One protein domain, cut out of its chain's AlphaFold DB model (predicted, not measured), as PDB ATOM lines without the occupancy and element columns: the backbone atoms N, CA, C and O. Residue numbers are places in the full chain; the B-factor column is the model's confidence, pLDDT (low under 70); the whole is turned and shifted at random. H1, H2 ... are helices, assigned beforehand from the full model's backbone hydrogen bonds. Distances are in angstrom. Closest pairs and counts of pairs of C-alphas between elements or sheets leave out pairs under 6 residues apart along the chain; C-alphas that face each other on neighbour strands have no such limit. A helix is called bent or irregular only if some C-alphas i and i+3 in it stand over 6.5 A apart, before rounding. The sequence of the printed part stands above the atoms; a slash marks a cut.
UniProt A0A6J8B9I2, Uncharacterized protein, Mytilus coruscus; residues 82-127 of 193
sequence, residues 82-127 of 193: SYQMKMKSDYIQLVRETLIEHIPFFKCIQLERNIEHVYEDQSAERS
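What this domain is: This is residues 82 to 127 of the 193 residues of an uncharacterized protein of Mytilus coruscus (UniProt A0A6J8B9I2). One long helix, H1, turns a corner at its end into a short, irregular helix, H2; from there a long stretch with no named element folds back past H1 and leads to a small helix, H3, away from both. Residues 82 to 89 of H1 stick out at one end, and residues 116 to 127, with H3, at another. The 46 printed residues hold three named helices, H1, H2, H3 in chain order, and no named strand: all helix. The whole is loose, radius of gyration of the C-alphas 13.3 A, and flat, spanning 37 by 31 by 15 A.

Where its parts are: H1, residues 82 to 102, begins at C-alpha 82 (235.684, 343.633, 319.190) and is 30.7 A long. H2, residues 104 to 108, is 8.3 A long and irregular: C-alphas 105 and 108 are 7.1 A apart. H3, residues 120 to 124, is 6.0 A long and ends at C-alpha 124 (250.865, 366.984, 319.930).

How they stand to each other: H1, with residues 99 to 101 alone, and H2 touch only at the corner by their tight link; their closest C-alphas, of Ile 100 and Phe 106, are 4.9 A apart. H3 is apart from H1 and H2. Every O i to N i+4 pair is within hydrogen-bond range in H1 and H3; in H2 0 of 1 is, and 1 of 2 O i to N i+3 pairs.

The domain as a whole: The C-alphas farthest apart, of Phe 105 and Ser 127, are 38.0 A apart. The printed part has no cut. The link from H2 to H3, 11 residues, is long; within it residues 112 to 114 have pLDDT under 70.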
ATOM      1  N   SER A  82     234.815 343.057 320.222       79.56
ATOM      2  CA  SER A  82     235.684 343.633 319.190       79.56
ATOM      3  C   SER A  82     236.525 344.805 319.709       79.56
ATOM      4  O   SER A  82     237.724 344.871 319.443       79.56
ATOM      5  N   TYR A  83     235.917 345.692 320.494       78.50
ATOM      6  CA  TYR A  83     236.574 346.837 321.118       78.50
ATOM      7  C   TYR A  83     237.552 346.399 322.210       78.50
ATOM      8  O   TYR A  83     238.674 346.892 322.261       78.50
ATOM      9  N   GLN A  84     237.176 345.410 323.029       80.56
ATOM     10  CA  GLN A  84     238.071 344.840 324.041       80.56
ATOM     11  C   GLN A  84     239.305 344.178 323.416       80.56
ATOM     12  O   GLN A  84     240.414 344.340 323.918       80.56
ATOM     13  N   MET A  85     239.133 343.445 322.311       84.06
ATOM     14  CA  MET A  85     240.248 342.813 321.598       84.06
ATOM     15  C   MET A  85     241.189 343.851 320.986       84.06
ATOM     16  O   MET A  85     242.405 343.689 321.085       84.06
ATOM     17  N   LYS A  86     240.640 344.936 320.419       84.25
ATOM     18  CA  LYS A  86     241.436 346.066 319.928       84.25
ATOM     19  C   LYS A  86     242.207 346.734 321.068       84.25
ATOM     20  O   LYS A  86     243.426 346.789 321.006       84.25
ATOM     21  N   MET A  87     241.526 347.106 322.156       83.69
ATOM     22  CA  MET A  87     242.161 347.676 323.352       83.69
ATOM     23  C   MET A  87     243.269 346.780 323.906       83.69
ATOM     24  O   MET A  87     244.334 347.264 324.272       83.69
ATOM     25  N   LYS A  88     243.045 345.463 323.956       87.12
ATOM     26  CA  LYS A  88     244.060 344.508 324.405       87.12
ATOM     27  C   LYS A  88     245.272 344.497 323.473       87.12
ATOM     28  O   LYS A  88     246.394 344.441 323.964       87.12
ATOM     29  N   SER A  89     245.054 344.529 322.160       86.44
ATOM     30  CA  SER A  89     246.130 344.609 321.166       86.44
ATOM     31  C   SER A  89     246.947 345.890 321.336       86.44
ATOM     32  O   SER A  89     248.170 345.820 321.443       86.44
ATOM     33  N   ASP A  90     246.267 347.030 321.444       85.50
ATOM     34  CA  ASP A  90     246.874 348.348 321.637       85.50
ATOM     35  C   ASP A  90     247.684 348.388 322.948       85.50
ATOM     36  O   ASP A  90     248.835 348.819 322.982       85.50
ATOM     37  N   TYR A  91     247.137 347.826 324.027       87.75
ATOM     38  CA  TYR A  91     247.825 347.738 325.314       87.75
ATOM     39  C   TYR A  91     249.073 346.845 325.266       87.75
ATOM     40  O   TYR A  91     250.112 347.189 325.829       87.75
ATOM     41  N   ILE A  92     248.996 345.695 324.585       87.75
ATOM     42  CA  ILE A  92     250.154 344.813 324.386       87.75
ATOM     43  C   ILE A  92     251.259 345.558 323.632       87.75
ATOM     44  O   ILE A  92     252.425 345.436 324.009       87.75
ATOM     45  N   GLN A  93     250.901 346.329 322.604       86.25
ATOM     46  CA  GLN A  93     251.847 347.119 321.822       86.25
ATOM     47  C   GLN A  93     252.552 348.180 322.686       86.25
ATOM     48  O   GLN A  93     253.781 348.197 322.720       86.25
ATOM     49  N   LEU A  94     251.804 348.963 323.473       86.50
ATOM     50  CA  LEU A  94     252.361 349.983 324.377       86.50
ATOM     51  C   LEU A  94     253.354 349.395 325.395       86.50
ATOM     52  O   LEU A  94     254.447 349.925 325.621       86.50
ATOM     53  N   VAL A  95     253.002 348.257 326.005       89.50
ATOM     54  CA  VAL A  95     253.898 347.555 326.939       89.50
ATOM     55  C   VAL A  95     255.149 347.066 326.212       89.50
ATOM     56  O   VAL A  95     256.256 347.171 326.740       89.50
ATOM     57  N   ARG A  96     254.997 346.540 324.994       86.88
ATOM     58  CA  ARG A  96     256.114 346.030 324.196       86.88
ATOM     59  C   ARG A  96     257.107 347.131 323.831       86.88
ATOM     60  O   ARG A  96     258.306 346.914 323.989       86.88
ATOM     61  N   GLU A  97     256.617 348.289 323.399       87.12
ATOM     62  CA  GLU A  97     257.418 349.491 323.130       87.12
ATOM     63  C   GLU A  97     258.218 349.907 324.363       87.12
ATOM     64  O   GLU A  97     259.446 349.999 324.305       87.12
ATOM     65  N   THR A  98     257.545 350.009 325.511       87.69
ATOM     66  CA  THR A  98     258.179 350.364 326.788       87.69
ATOM     67  C   THR A  98     259.298 349.384 327.167       87.69
ATOM     68  O   THR A  98     260.381 349.794 327.596       87.69
ATOM     69  N   LEU A  99     259.063 348.074 327.003       91.06
ATOM     70  CA  LEU A  99     260.052 347.036 327.316       91.06
ATOM     71  C   LEU A  99     261.267 347.091 326.384       91.06
ATOM     72  O   LEU A  99     262.390 346.895 326.846       91.06
ATOM     73  N   ILE A 100     261.066 347.356 325.092       89.81
ATOM     74  CA  ILE A 100     262.153 347.471 324.109       89.81
ATOM     75  C   ILE A 100     263.006 348.720 324.366       89.81
ATOM     76  O   ILE A 100     264.235 348.655 324.267       89.81
ATOM     77  N   GLU A 101     262.374 349.837 324.731       88.88
ATOM     78  CA  GLU A 101     263.061 351.087 325.063       88.88
ATOM     79  C   GLU A 101     264.000 350.912 326.268       88.88
ATOM     80  O   GLU A 101     265.173 351.302 326.214       88.88
ATOM     81  N   HIS A 102     263.515 350.258 327.328       92.69
ATOM     82  CA  HIS A 102     264.198 350.223 328.622       92.69
ATOM     83  C   HIS A 102     265.051 348.969 328.865       92.69
ATOM     84  O   HIS A 102     265.970 349.011 329.685       92.69
ATOM     85  N   ILE A 103     264.793 347.848 328.179       93.19
ATOM     86  CA  ILE A 103     265.502 346.579 328.405       93.19
ATOM     87  C   ILE A 103     266.313 346.203 327.154       93.19
ATOM     88  O   ILE A 103     265.751 345.730 326.164       93.19
ATOM     89  N   PRO A 104     267.659 346.312 327.195       91.56
ATOM     90  CA  PRO A 104     268.527 346.067 326.039       91.56
ATOM     91  C   PRO A 104     268.350 344.700 325.368       91.56
ATOM     92  O   PRO A 104     268.531 344.591 324.160       91.56
ATOM     93  N   PHE A 105     267.970 343.672 326.135       92.94
ATOM     94  CA  PHE A 105     267.710 342.323 325.624       92.94
ATOM     95  C   PHE A 105     266.629 342.297 324.532       92.94
ATOM     96  O   PHE A 105     266.730 341.506 323.600       92.94
ATOM     97  N   PHE A 106     265.628 343.180 324.607       88.88
ATOM     98  CA  PHE A 106     264.510 343.197 323.664       88.88
ATOM     99  C   PHE A 106     264.746 344.078 322.427       88.88
ATOM    100  O   PHE A 106     263.939 344.034 321.503       88.88
ATOM    101  N   LYS A 107     265.871 344.803 322.327       86.31
ATOM    102  CA  LYS A 107     266.180 345.677 321.172       86.31
ATOM    103  C   LYS A 107     266.334 344.948 319.834       86.31
ATOM    104  O   LYS A 107     266.342 345.587 318.789       86.31
ATOM    105  N   CYS A 108     266.478 343.623 319.851       85.25
ATOM    106  CA  CYS A 108     266.509 342.801 318.642       85.25
ATOM    107  C   CYS A 108     265.121 342.578 318.015       85.25
ATOM    108  O   CYS A 108     265.038 342.076 316.896       85.25
ATOM    109  N   ILE A 109     264.042 342.931 318.718       84.94
ATOM    110  CA  ILE A 109     262.671 342.820 318.221       84.94
ATOM    111  C   ILE A 109     262.350 344.083 317.419       84.94
ATOM    112  O   ILE A 109     262.369 345.187 317.957       84.94
ATOM    113  N   GLN A 110     262.037 343.919 316.133       75.56
ATOM    114  CA  GLN A 110     261.498 345.003 315.312       75.56
ATOM    115  C   GLN A 110     260.018 345.210 315.641       75.56
ATOM    116  O   GLN A 110     259.244 344.252 315.683       75.56
ATOM    117  N   LEU A 111     259.637 346.460 315.889       75.38
ATOM    118  CA  LEU A 111     258.250 346.873 316.070       75.38
ATOM    119  C   LEU A 111     257.708 347.374 314.733       75.38
ATOM    120  O   LEU A 111     258.288 348.273 314.128       75.38
ATOM    121  N   GLU A 112     256.593 346.802 314.287       68.06
ATOM    122  CA  GLU A 112     255.809 347.365 313.193       68.06
ATOM    123  C   GLU A 112     254.699 348.245 313.775       68.06
ATOM    124  O   GLU A 112     253.803 347.755 314.457       68.06
ATOM    125  N   ARG A 113     254.796 349.535 313.435       61.00
ATOM    126  CA  ARG A 113     253.804 350.613 313.547       61.00
ATOM    127  C   ARG A 113     253.412 351.094 314.954       61.00
ATOM    128  O   ARG A 113     252.981 350.335 315.813       61.00
ATOM    129  N   ASN A 114     253.510 352.415 315.100       67.75
ATOM    130  CA  ASN A 114     252.936 353.206 316.181       67.75
ATOM    131  C   ASN A 114     251.400 353.115 316.096       67.75
ATOM    132  O   ASN A 114     250.854 353.006 314.992       67.75
ATOM    133  N   ILE A 115     250.688 353.153 317.221       73.44
ATOM    134  CA  ILE A 115     249.222 353.270 317.200       73.44
ATOM    135  C   ILE A 115     248.894 354.686 316.712       73.44
ATOM    136  O   ILE A 115     248.801 355.611 317.511       73.44
ATOM    137  N   GLU A 116     248.769 354.858 315.395       72.75
ATOM    138  CA  GLU A 116     248.475 356.154 314.780       72.75
ATOM    139  C   GLU A 116     247.080 356.614 315.210       72.75
ATOM    140  O   GLU A 116     246.060 355.998 314.871       72.75
ATOM    141  N   HIS A 117     247.036 357.701 315.976       76.69
ATOM    142  CA  HIS A 117     245.785 358.360 316.310       76.69
ATOM    143  C   HIS A 117     245.433 359.358 315.205       76.69
ATOM    144  O   HIS A 117     246.277 360.129 314.760       76.69
ATOM    145  N   VAL A 118     244.163 359.391 314.786       82.00
ATOM    146  CA  VAL A 118     243.695 360.257 313.679       82.00
ATOM    147  C   VAL A 118     243.998 361.739 313.931       82.00
ATOM    148  O   VAL A 118     244.177 362.502 312.987       82.00
ATOM    149  N   TYR A 119     244.087 362.121 315.207       81.25
ATOM    150  CA  TYR A 119     244.392 363.480 315.638       81.25
ATOM    151  C   TYR A 119     245.735 363.621 316.372       81.25
ATOM    152  O   TYR A 119     245.857 364.464 317.260       81.25
ATOM    153  N   GLU A 120     246.703 362.733 316.114       83.50
ATOM    154  CA  GLU A 120     248.009 362.727 316.798       83.50
ATOM    155  C   GLU A 120     248.754 364.053 316.609       83.50
ATOM    156  O   GLU A 120     249.129 364.681 317.600       83.50
ATOM    157  N   ASP A 121     248.864 364.526 315.365       84.38
ATOM    158  CA  ASP A 121     249.553 365.776 315.030       84.38
ATOM    159  C   ASP A 121     248.895 366.980 315.719       84.38
ATOM    160  O   ASP A 121     249.561 367.758 316.401       84.38
ATOM    161  N   GLN A 122     247.565 367.087 315.635       83.19
ATOM    162  CA  GLN A 122     246.806 368.171 316.264       83.19
ATOM    163  C   GLN A 122     246.924 368.112 317.791       83.19
ATOM    164  O   GLN A 122     247.034 369.147 318.447       83.19
ATOM    165  N   SER A 123     246.925 366.915 318.386       81.94
ATOM    166  CA  SER A 123     247.020 366.732 319.842       81.94
ATOM    167  C   SER A 123     248.434 366.972 320.380       81.94
ATOM    168  O   SER A 123     248.582 367.399 321.527       81.94
ATOM    169  N   ALA A 124     249.468 366.772 319.558       85.00
ATOM    170  CA  ALA A 124     250.865 366.984 319.930       85.00
ATOM    171  C   ALA A 124     251.254 368.467 320.065       85.00
ATOM    172  O   ALA A 124     252.214 368.793 320.768       85.00
ATOM    173  N   GLU A 125     250.516 369.380 319.429       87.56
ATOM    174  CA  GLU A 125     250.779 370.820 319.523       87.56
ATOM    175  C   GLU A 125     250.609 371.369 320.960       87.56
ATOM    176  O   GLU A 125     250.230 370.668 321.902       87.56
ATOM    177  N   ARG A 126     250.914 372.653 321.179       86.38
ATOM    178  CA  ARG A 126     250.702 373.312 322.478       86.38
ATOM    179  C   ARG A 126     249.310 373.940 322.545       86.38
ATOM    180  O   ARG A 126     248.860 374.548 321.583       86.38
ATOM    181  N   SER A 127     248.633 373.830 323.693       86.44
ATOM    182  CA  SER A 127     247.254 374.322 323.818       86.44
ATOM    183  C   SER A 127     247.228 375.839 323.780       86.44
ATOM    184  O   SER A 127     248.058 376.491 324.419       86.44
TER     185      SER A 127